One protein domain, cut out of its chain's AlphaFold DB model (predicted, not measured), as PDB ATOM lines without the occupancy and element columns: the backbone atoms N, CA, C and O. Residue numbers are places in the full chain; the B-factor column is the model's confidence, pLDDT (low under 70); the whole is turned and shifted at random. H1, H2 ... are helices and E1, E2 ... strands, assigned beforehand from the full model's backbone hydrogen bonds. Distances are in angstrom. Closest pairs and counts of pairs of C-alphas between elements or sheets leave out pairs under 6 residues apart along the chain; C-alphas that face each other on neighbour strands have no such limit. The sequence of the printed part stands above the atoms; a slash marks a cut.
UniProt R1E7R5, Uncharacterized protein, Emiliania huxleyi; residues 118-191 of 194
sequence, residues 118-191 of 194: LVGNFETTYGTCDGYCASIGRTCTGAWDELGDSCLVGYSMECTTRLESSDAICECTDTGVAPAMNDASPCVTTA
ATOM      1  N   LEU A 118     243.156 177.682 133.336       88.38
ATOM      2  CA  LEU A 118     243.376 176.824 134.496       88.38
ATOM      3  C   LEU A 118     243.043 177.654 135.731       88.38
ATOM      4  O   LEU A 118     243.754 178.609 136.082       88.38
ATOM      5  N   VAL A 119     241.906 177.334 136.332       87.75
ATOM      6  CA  VAL A 119     241.297 178.061 137.437       87.75
ATOM      7  C   VAL A 119     241.694 177.385 138.736       87.75
ATOM      8  O   VAL A 119     241.181 176.325 139.050       87.75
ATOM      9  N   GLY A 120     242.568 178.012 139.521       83.62
ATOM     10  CA  GLY A 120     242.940 177.508 140.847       83.62
ATOM     11  C   GLY A 120     241.909 177.802 141.943       83.62
ATOM     12  O   GLY A 120     241.030 178.655 141.794       83.62
ATOM     13  N   ASN A 121     242.075 177.135 143.089       81.00
ATOM     14  CA  ASN A 121     241.153 177.146 144.234       81.00
ATOM     15  C   ASN A 121     239.706 176.825 143.829       81.00
ATOM     16  O   ASN A 121     238.752 177.416 144.351       81.00
ATOM     17  N   PHE A 122     239.561 175.905 142.877       84.31
ATOM     18  CA  PHE A 122     238.322 175.639 142.173       84.31
ATOM     19  C   PHE A 122     237.227 175.152 143.117       84.31
ATOM     20  O   PHE A 122     236.212 175.836 143.241       84.31
ATOM     21  N   GLU A 123     237.455 174.065 143.861       82.19
ATOM     22  CA  GLU A 123     236.471 173.486 144.791       82.19
ATOM     23  C   GLU A 123     235.911 174.514 145.793       82.19
ATOM     24  O   GLU A 123     234.700 174.590 146.020       82.19
ATOM     25  N   THR A 124     236.793 175.312 146.400       82.44
ATOM     26  CA  THR A 124     236.434 176.197 147.519       82.44
ATOM     27  C   THR A 124     235.830 177.525 147.075       82.44
ATOM     28  O   THR A 124     235.025 178.096 147.811       82.44
ATOM     29  N   THR A 125     236.200 178.019 145.889       84.19
ATOM     30  CA  THR A 125     235.809 179.357 145.418       84.19
ATOM     31  C   THR A 125     234.653 179.305 144.428       84.19
ATOM     32  O   THR A 125     233.715 180.094 144.536       84.19
ATOM     33  N   TYR A 126     234.706 178.382 143.466       89.88
ATOM     34  CA  TYR A 126     233.787 178.361 142.326       89.88
ATOM     35  C   TYR A 126     232.935 177.094 142.289       89.88
ATOM     36  O   TYR A 126     231.754 177.149 141.949       89.88
ATOM     37  N   GLY A 127     233.518 175.953 142.653       87.38
ATOM     38  CA  GLY A 127     232.925 174.618 142.643       87.38
ATOM     39  C   GLY A 127     232.681 174.047 141.246       87.38
ATOM     40  O   GLY A 127     232.797 172.839 141.073       87.38
ATOM     41  N   THR A 128     232.329 174.888 140.270       93.31
ATOM     42  CA  THR A 128     232.013 174.514 138.887       93.31
ATOM     43  C   THR A 128     232.528 175.569 137.902       93.31
ATOM     44  O   THR A 128     232.723 176.736 138.266       93.31
ATOM     45  N   CYS A 129     232.708 175.191 136.631       92.69
ATOM     46  CA  CYS A 129     233.116 176.146 135.599       92.69
ATOM     47  C   CYS A 129     232.001 177.158 135.312       92.69
ATOM     48  O   CYS A 129     232.297 178.315 135.025       92.69
ATOM     49  N   ASP A 130     230.730 176.780 135.496       92.56
ATOM     50  CA  ASP A 130     229.619 177.739 135.528       92.56
ATOM     51  C   ASP A 130     229.796 178.791 136.627       92.56
ATOM     52  O   ASP A 130     229.615 179.980 136.370       92.56
ATOM     53  N   GLY A 131     230.179 178.377 137.838       90.44
ATOM     54  CA  GLY A 131     230.434 179.286 138.955       90.44
ATOM     55  C   GLY A 131     231.574 180.256 138.650       90.44
ATOM     56  O   GLY A 131     231.440 181.462 138.871       90.44
ATOM     57  N   TYR A 132     232.667 179.748 138.077       90.62
ATOM     58  CA  TYR A 132     233.791 180.575 137.649       90.62
ATOM     59  C   TYR A 132     233.392 181.556 136.543       90.62
ATOM     60  O   TYR A 132     233.541 182.767 136.721       90.62
ATOM     61  N   CYS A 133     232.834 181.077 135.429       89.44
ATOM     62  CA  CYS A 133     232.459 181.939 134.312       89.44
ATOM     63  C   CYS A 133     231.413 182.983 134.735       89.44
ATOM     64  O   CYS A 133     231.546 184.156 134.383       89.44
ATOM     65  N   ALA A 134     230.436 182.616 135.572       88.75
ATOM     66  CA  ALA A 134     229.460 183.563 136.106       88.75
ATOM     67  C   ALA A 134     230.112 184.660 136.965       88.75
ATOM     68  O   ALA A 134     229.692 185.816 136.889       88.75
ATOM     69  N   SER A 135     231.165 184.339 137.730       86.50
ATOM     70  CA  SER A 135     231.886 185.317 138.562       86.50
ATOM     71  C   SER A 135     232.543 186.440 137.751       86.50
ATOM     72  O   SER A 135     232.696 187.556 138.250       86.50
ATOM     73  N   ILE A 136     232.871 186.168 136.485       80.00
ATOM     74  CA  ILE A 136     233.451 187.132 135.539       80.00
ATOM     75  C   ILE A 136     232.428 187.629 134.503       80.00
ATOM     76  O   ILE A 136     232.805 188.300 133.545       80.00
ATOM     77  N   GLY A 137     231.135 187.333 134.690       80.38
ATOM     78  CA  GLY A 137     230.051 187.796 133.817       80.38
ATOM     79  C   GLY A 137     229.972 187.076 132.470       80.38
ATOM     80  O   GLY A 137     229.553 187.670 131.481       80.38
ATOM     81  N   ARG A 138     230.399 185.814 132.414       84.62
ATOM     82  CA  ARG A 138     230.502 185.003 131.195       84.62
ATOM     83  C   ARG A 138     229.724 183.698 131.329       84.62
ATOM     84  O   ARG A 138     229.288 183.325 132.417       84.62
ATOM     85  N   THR A 139     229.541 182.998 130.218       86.62
ATOM     86  CA  THR A 139     228.863 181.697 130.175       86.62
ATOM     87  C   THR A 139     229.881 180.603 129.916       86.62
ATOM     88  O   THR A 139     230.711 180.756 129.025       86.62
ATOM     89  N   CYS A 140     229.835 179.522 130.693       89.75
ATOM     90  CA  CYS A 140     230.707 178.381 130.454       89.75
ATOM     91  C   CYS A 140     230.318 177.684 129.156       89.75
ATOM     92  O   CYS A 140     229.137 177.511 128.844       89.75
ATOM     93  N   THR A 141     231.330 177.292 128.401       88.75
ATOM     94  CA  THR A 141     231.163 176.585 127.138       88.75
ATOM     95  C   THR A 141     231.984 175.323 127.027       88.75
ATOM     96  O   THR A 141     231.695 174.475 126.183       88.75
ATOM     97  N   GLY A 142     232.985 175.202 127.885       88.06
ATOM     98  CA  GLY A 142     233.840 174.046 127.966       88.06
ATOM     99  C   GLY A 142     234.397 173.917 129.371       88.06
ATOM    100  O   GLY A 142     234.702 174.911 130.034       88.06
ATOM    101  N   ALA A 143     234.487 172.680 129.837       91.19
ATOM    102  CA  ALA A 143     234.999 172.351 131.150       91.19
ATOM    103  C   ALA A 143     235.788 171.043 131.049       91.19
ATOM    104  O   ALA A 143     235.327 170.059 130.460       91.19
ATOM    105  N   TRP A 144     236.990 171.036 131.609       92.44
ATOM    106  CA  TRP A 144     237.872 169.878 131.616       92.44
ATOM    107  C   TRP A 144     238.633 169.812 132.929       92.44
ATOM    108  O   TRP A 144     238.999 170.844 133.484       92.44
ATOM    109  N   ASP A 145     238.875 168.595 133.394       89.38
ATOM    110  CA  ASP A 145     239.865 168.337 134.434       89.38
ATOM    111  C   ASP A 145     241.239 168.196 133.771       89.38
ATOM    112  O   ASP A 145     241.361 167.661 132.657       89.38
ATOM    113  N   GLU A 146     242.268 168.691 134.435       85.81
ATOM    114  CA  GLU A 146     243.636 168.727 133.938       85.81
ATOM    115  C   GLU A 146     244.443 167.473 134.295       85.81
ATOM    116  O   GLU A 146     244.115 166.673 135.172       85.81
ATOM    117  N   LEU A 147     245.551 167.271 133.584       82.06
ATOM    118  CA  LEU A 147     246.565 166.296 133.967       82.06
ATOM    119  C   LEU A 147     247.528 166.919 134.984       82.06
ATOM    120  O   LEU A 147     248.550 167.497 134.597       82.06
ATOM    121  N   GLY A 148     247.206 166.775 136.275       81.56
ATOM    122  CA  GLY A 148     247.897 167.496 137.360       81.56
ATOM    123  C   GLY A 148     247.772 169.009 137.165       81.56
ATOM    124  O   GLY A 148     246.956 169.421 136.368       81.56
ATOM    125  N   ASP A 149     248.625 169.830 137.771       81.25
ATOM    126  CA  ASP A 149     248.513 171.306 137.715       81.25
ATOM    127  C   ASP A 149     248.953 171.917 136.355       81.25
ATOM    128  O   ASP A 149     249.781 172.835 136.279       81.25
ATOM    129  N   SER A 150     248.494 171.348 135.240       79.06
ATOM    130  CA  SER A 150     248.913 171.688 133.884       79.06
ATOM    131  C   SER A 150     247.746 172.136 133.012       79.06
ATOM    132  O   SER A 150     246.581 171.928 133.303       79.06
ATOM    133  N   CYS A 151     248.059 172.752 131.877       82.00
ATOM    134  CA  CYS A 151     247.055 173.163 130.893       82.00
ATOM    135  C   CYS A 151     246.730 172.046 129.885       82.00
ATOM    136  O   CYS A 151     246.302 172.325 128.764       82.00
ATOM    137  N   LEU A 152     246.996 170.789 130.254       79.38
ATOM    138  CA  LEU A 152     246.705 169.614 129.444       79.38
ATOM    139  C   LEU A 152     245.394 168.994 129.913       79.38
ATOM    140  O   LEU A 152     245.269 168.620 131.074       79.38
ATOM    141  N   VAL A 153     244.453 168.838 128.986       81.62
ATOM    142  CA  VAL A 153     243.171 168.182 129.252       81.62
ATOM    143  C   VAL A 153     243.405 166.720 129.632       81.62
ATOM    144  O   VAL A 153     243.940 165.942 128.840       81.62
ATOM    145  N   GLY A 154     242.970 166.347 130.832       82.88
ATOM    146  CA  GLY A 154     242.844 164.964 131.273       82.88
ATOM    147  C   GLY A 154     241.554 164.349 130.753       82.88
ATOM    148  O   GLY A 154     241.592 163.384 129.988       82.88
ATOM    149  N   TYR A 155     240.409 164.928 131.118       83.25
ATOM    150  CA  TYR A 155     239.108 164.521 130.584       83.25
ATOM    151  C   TYR A 155     238.099 165.673 130.551       83.25
ATOM    152  O   TYR A 155     238.173 166.622 131.324       83.25
ATOM    153  N   SER A 156     237.143 165.578 129.625       88.19
ATOM    154  CA  SER A 156     236.034 166.527 129.494       88.19
ATOM    155  C   SER A 156     234.964 166.294 130.546       88.19
ATOM    156  O   SER A 156     234.610 165.149 130.835       88.19
ATOM    157  N   MET A 157     234.379 167.381 131.026       90.50
ATOM    158  CA  MET A 157     233.271 167.372 131.970       90.50
ATOM    159  C   MET A 157     232.209 168.406 131.582       90.50
ATOM    160  O   MET A 157     232.442 169.299 130.772       90.50
ATOM    161  N   GLU A 158     231.020 168.285 132.169       93.19
ATOM    162  CA  GLU A 158     229.967 169.292 132.007       93.19
ATOM    163  C   GLU A 158     230.311 170.556 132.806       93.19
ATOM    164  O   GLU A 158     230.853 170.456 133.907       93.19
ATOM    165  N   CYS A 159     229.909 171.736 132.331       93.94
ATOM    166  CA  CYS A 159     230.128 173.017 133.023       93.94
ATOM    167  C   CYS A 159     229.550 173.079 134.450       93.94
ATOM    168  O   CYS A 159     230.067 173.801 135.307       93.94
ATOM    169  N   THR A 160     228.503 172.293 134.713       93.56
ATOM    170  CA  THR A 160     227.855 172.153 136.023       93.56
ATOM    171  C   THR A 160     228.539 171.136 136.935       93.56
ATOM    172  O   THR A 160     228.122 170.972 138.082       93.56
ATOM    173  N   THR A 161     229.525 170.391 136.427       92.00
ATOM    174  CA  THR A 161     230.224 169.357 137.193       92.00
ATOM    175  C   THR A 161     230.923 169.999 138.373       92.00
ATOM    176  O   THR A 161     231.658 170.974 138.219       92.00
ATOM    177  N   ARG A 162     230.676 169.439 139.557       86.75
ATOM    178  CA  ARG A 162     231.406 169.811 140.758       86.75
ATOM    179  C   ARG A 162     232.642 168.939 140.859       86.75
ATOM    180  O   ARG A 162     232.513 167.716 140.870       86.75
ATOM    181  N   LEU A 163     233.800 169.571 140.953       81.44
ATOM    182  CA  LEU A 163     235.056 168.887 141.218       81.44
ATOM    183  C   LEU A 163     235.507 169.154 142.650       81.44
ATOM    184  O   LEU A 163     235.402 170.273 143.152       81.44
ATOM    185  N   GLU A 164     236.033 168.106 143.276       77.56
ATOM    186  CA  GLU A 164     236.799 168.171 144.526       77.56
ATOM    187  C   GLU A 164     238.310 168.236 144.214       77.56
ATOM    188  O   GLU A 164     239.130 167.610 144.882       77.56
ATOM    189  N   SER A 165     238.677 168.926 143.129       74.06
ATOM    190  CA  SER A 165     240.060 169.227 142.750       74.06
ATOM    191  C   SER A 165     240.421 170.665 143.132       74.06
ATOM    192  O   SER A 165     239.565 171.543 143.311       74.06
ATOM    193  N   SER A 166     241.722 170.918 143.270       81.69
ATOM    194  CA  SER A 166     242.255 172.260 143.510       81.69
ATOM    195  C   SER A 166     242.026 173.208 142.340       81.69
ATOM    196  O   SER A 166     241.984 174.422 142.555       81.69
ATOM    197  N   ASP A 167     241.876 172.676 141.136       85.12
ATOM    198  CA  ASP A 167     241.854 173.399 139.880       85.12
ATOM    199  C   ASP A 167     240.920 172.756 138.842       85.12
ATOM    200  O   ASP A 167     240.356 171.687 139.071       85.12
ATOM    201  N   ALA A 168     240.629 173.501 137.778       90.12
ATOM    202  CA  ALA A 168     239.917 173.012 136.603       90.12
ATOM    203  C   ALA A 168     240.254 173.882 135.385       90.12
ATOM    204  O   ALA A 168     240.426 175.101 135.518       90.12
ATOM    205  N   ILE A 169     240.243 173.314 134.180       90.62
ATOM    206  CA  ILE A 169     240.281 174.079 132.933       90.62
ATOM    207  C   ILE A 169     238.854 174.496 132.552       90.62
ATOM    208  O   ILE A 169     238.014 173.661 132.212       90.62
ATOM    209  N   CYS A 170     238.589 175.802 132.536       90.31
ATOM    210  CA  CYS A 170     237.302 176.370 132.143       90.31
ATOM    211  C   CYS A 170     237.434 177.254 130.901       90.31
ATOM    212  O   CYS A 170     238.270 178.155 130.844       90.31
ATOM    213  N   GLU A 171     236.556 177.045 129.928       87.69
ATOM    214  CA  GLU A 171     236.369 177.926 128.780       87.69
ATOM    215  C   GLU A 171     235.054 178.684 128.942       87.69
ATOM    216  O   GLU A 171     233.991 178.101 129.182       87.69
ATOM    217  N   CYS A 172     235.145 180.005 128.825       85.31
ATOM    218  CA  CYS A 172     234.007 180.898 128.943       85.31
ATOM    219  C   CYS A 172     233.792 181.646 127.624       85.31
ATOM    220  O   CYS A 172     234.730 181.949 126.897       85.31
ATOM    221  N   THR A 173     232.562 182.050 127.352       78.88
ATOM    222  CA  THR A 173     232.232 182.957 126.254       78.88
ATOM    223  C   THR A 173     231.356 184.095 126.750       78.88
ATOM    224  O   THR A 173     230.813 184.061 127.861       78.88
ATOM    225  N   ASP A 174     231.206 185.120 125.926       74.06
ATOM    226  CA  ASP A 174     230.283 186.206 126.224       74.06
ATOM    227  C   ASP A 174     228.845 185.697 126.155       74.06
ATOM    228  O   ASP A 174     228.489 184.871 125.314       74.06
ATOM    229  N   THR A 175     228.013 186.159 127.083       55.81
ATOM    230  CA  THR A 175     226.666 185.631 127.304       55.81
ATOM    231  C   THR A 175     225.842 185.647 126.009       55.81
ATOM    232  O   THR A 175     225.347 186.697 125.603       55.81
ATOM    233  N   GLY A 176     225.670 184.485 125.361       52.03
ATOM    234  CA  GLY A 176     224.749 184.322 124.228       52.03
ATOM    235  C   GLY A 176     225.274 183.650 122.955       52.03
ATOM    236  O   GLY A 176     224.494 183.536 122.011       52.03
ATOM    237  N   VAL A 177     226.522 183.171 122.892       44.41
ATOM    238  CA  VAL A 177     227.021 182.436 121.711       44.41
ATOM    239  C   VAL A 177     227.456 181.027 122.108       44.41
ATOM    240  O   VAL A 177     228.470 180.848 122.763       44.41
ATOM    241  N   ALA A 178     226.690 180.006 121.721       36.03
ATOM    242  CA  ALA A 178     227.134 178.616 121.855       36.03
ATOM    243  C   ALA A 178     228.357 178.382 120.943       36.03
ATOM    244  O   ALA A 178     228.257 178.694 119.751       36.03
ATOM    245  N   PRO A 179     229.494 177.856 121.431       44.84
ATOM    246  CA  PRO A 179     230.660 177.692 120.583       44.84
ATOM    247  C   PRO A 179     230.634 176.372 119.829       44.84
ATOM    248  O   PRO A 179     230.112 175.349 120.276       44.84
ATOM    249  N   ALA A 180     231.240 176.428 118.649       37.66
ATOM    250  CA  ALA A 180     231.588 175.267 117.863       37.66
ATOM    251  C   ALA A 180     232.830 174.612 118.479       37.66
ATOM    252  O   ALA A 180     233.897 175.218 118.533       37.66
ATOM    253  N   MET A 181     232.674 173.368 118.927       41.09
ATOM    254  CA  MET A 181     233.781 172.495 119.302       41.09
ATOM    255  C   MET A 181     234.717 172.326 118.103       41.09
ATOM    256  O   MET A 181     234.228 171.926 117.049       41.09
ATOM    257  N   ASN A 182     236.010 172.633 118.260       36.75
ATOM    258  CA  ASN A 182     237.152 171.882 117.717       36.75
ATOM    259  C   ASN A 182     238.489 172.465 118.221       36.75
ATOM    260  O   ASN A 182     238.718 173.670 118.156       36.75
ATOM    261  N   ASP A 183     239.362 171.538 118.612       34.94
ATOM    262  CA  ASP A 183     240.808 171.633 118.839       34.94
ATOM    263  C   ASP A 183     241.360 172.335 120.092       34.94
ATOM    264  O   ASP A 183     241.054 173.471 120.445       34.94
ATOM    265  N   ALA A 184     242.248 171.581 120.750       39.38
ATOM    266  CA  ALA A 184     242.964 171.904 121.973       39.38
ATOM    267  C   ALA A 184     243.848 173.147 121.795       39.38
ATOM    268  O   ALA A 184     244.986 173.068 121.330       39.38
ATOM    269  N   SER A 185     243.324 174.300 122.203       44.16
ATOM    270  CA  SER A 185     244.142 175.478 122.475       44.16
ATOM    271  C   SER A 185     244.860 175.312 123.818       44.16
ATOM    272  O   SER A 185     244.239 174.856 124.781       44.16
ATOM    273  N   PRO A 186     246.153 175.678 123.921       53.19
ATOM    274  CA  PRO A 186     246.850 175.687 125.195       53.19
ATOM    275  C   PRO A 186     246.175 176.697 126.118       53.19
ATOM    276  O   PRO A 186     246.052 177.882 125.805       53.19
ATOM    277  N   CYS A 187     245.714 176.184 127.247       61.72
ATOM    278  CA  CYS A 187     245.064 176.975 128.265       61.72
ATOM    279  C   CYS A 187     246.063 177.940 128.943       61.72
ATOM    280  O   CYS A 187     247.256 177.640 129.038       61.72
ATOM    281  N   VAL A 188     245.596 179.101 129.410       63.75
ATOM    282  CA  VAL A 188     246.415 180.071 130.165       63.75
ATOM    283  C   VAL A 188     246.126 179.971 131.665       63.75
ATOM    284  O   VAL A 188     244.986 179.803 132.082       63.75
ATOM    285  N   THR A 189     247.149 180.074 132.513       54.66
ATOM    286  CA  THR A 189     246.974 180.054 133.974       54.66
ATOM    287  C   THR A 189     246.472 181.408 134.469       54.66
ATOM    288  O   THR A 189     247.156 182.424 134.321       54.66
ATOM    289  N   THR A 190     245.298 181.452 135.101       53.53
ATOM    290  CA  THR A 190     244.875 182.659 135.829       53.53
ATOM    291  C   THR A 190     245.518 182.702 137.206       53.53
ATOM    292  O   THR A 190     245.251 181.858 138.057       53.53
ATOM    293  N   ALA A 191     246.321 183.734 137.465       38.97
ATOM    294  CA  ALA A 191     246.681 184.093 138.830       38.97
ATOM    295  C   ALA A 191     245.417 184.579 139.558       38.97
ATOM    296  O   ALA A 191     244.832 185.596 139.177       38.97
TER     297      ALA A 191
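What this domain is: This is residues 118 to 191 of the 194 residues of an uncharacterized protein of Emiliania huxleyi (UniProt R1E7R5). A small, strongly twisted sheet is built on two long strands side by side, E2 and E4, and the short helix H2 packs over one face of that pair. E3 folds back along one end of E2 as a hairpin, the short strands E1 and E5 continue the sheet beyond E4, and a long loop, residues 174 to 187, arches from E4 to E5. The printed part has 74 residues with two named helices and five named strands, in the order E1, H1, H2, E2, E3, E4, E5. The sheet runs E3, E2, E4, E1, E5 and is mixed; the class is mixed, helices and strands. The whole is compact and rounded, with a radius of gyration of the C-alphas of 11.2 A and spans of 30 by 26 by 22 A.

Where its parts are: E2, residues 139 to 146, is 20.0 A long and bends by 53 degrees at residue 142; its C-alpha 139 is at (228.863, 181.697, 130.175). E4, residues 167 to 173, is 19.2 A long. E3, residues 153 to 157, measures 10.3 A. E1, residues 118 to 120, and E5, residues 188 to 190, measure 6.4 A each. C-alpha 118 is at (243.376, 176.824, 134.496) and C-alpha 190 at (244.875, 182.659, 135.829). H1, residues 122 to 125, is 5.5 A long, and H2, residues 129 to 135, is 9.7 A long.

How they stand to each other: E2 and E4 are antiparallel at 153 degrees, with N 144 and O 169 2.9 A apart, within hydrogen-bond range. E3 and E2 form an antiparallel hairpin at 135 degrees, with N 154 and O 145 at 2.8 A. E4 and E1 are antiparallel at 125 degrees, with N 119 and O 168 at 2.8 A. The pairing of E4 is staggered: residues 167 to 169 pair with E1 and 169 to 173 with E2. E1 and E5 meet only at a point, where C-alphas 118 and 189 face each other at 4.9 A. E3 and E5 are the edge strands and are apart. H2 is on the sheet at a height of 6.8 A and lies over E4; their closest C-alphas, of Cys 129 and Cys 170, are 5.4 A apart. It runs slantwise to the strands, but only just, at 59 degrees to E4 on the local plane. H1 only grazes the sheet; its closest C-alpha pair with E4 is Phe 122 and Asp 167, 4.8 A. H1 and H2 are near each other. In H2 every O i to N i+4 pair is within hydrogen-bond range; H1 is too short for such a pair.

The domain as a whole: The two C-alphas farthest apart, of Gly 148 and Gly 176, are 31.5 A apart. The printed part has no cut. The link from E4 to E5, 14 residues, is long. The mean pLDDT of the printed part is 76.9, and residues 175 to 191 are under 70.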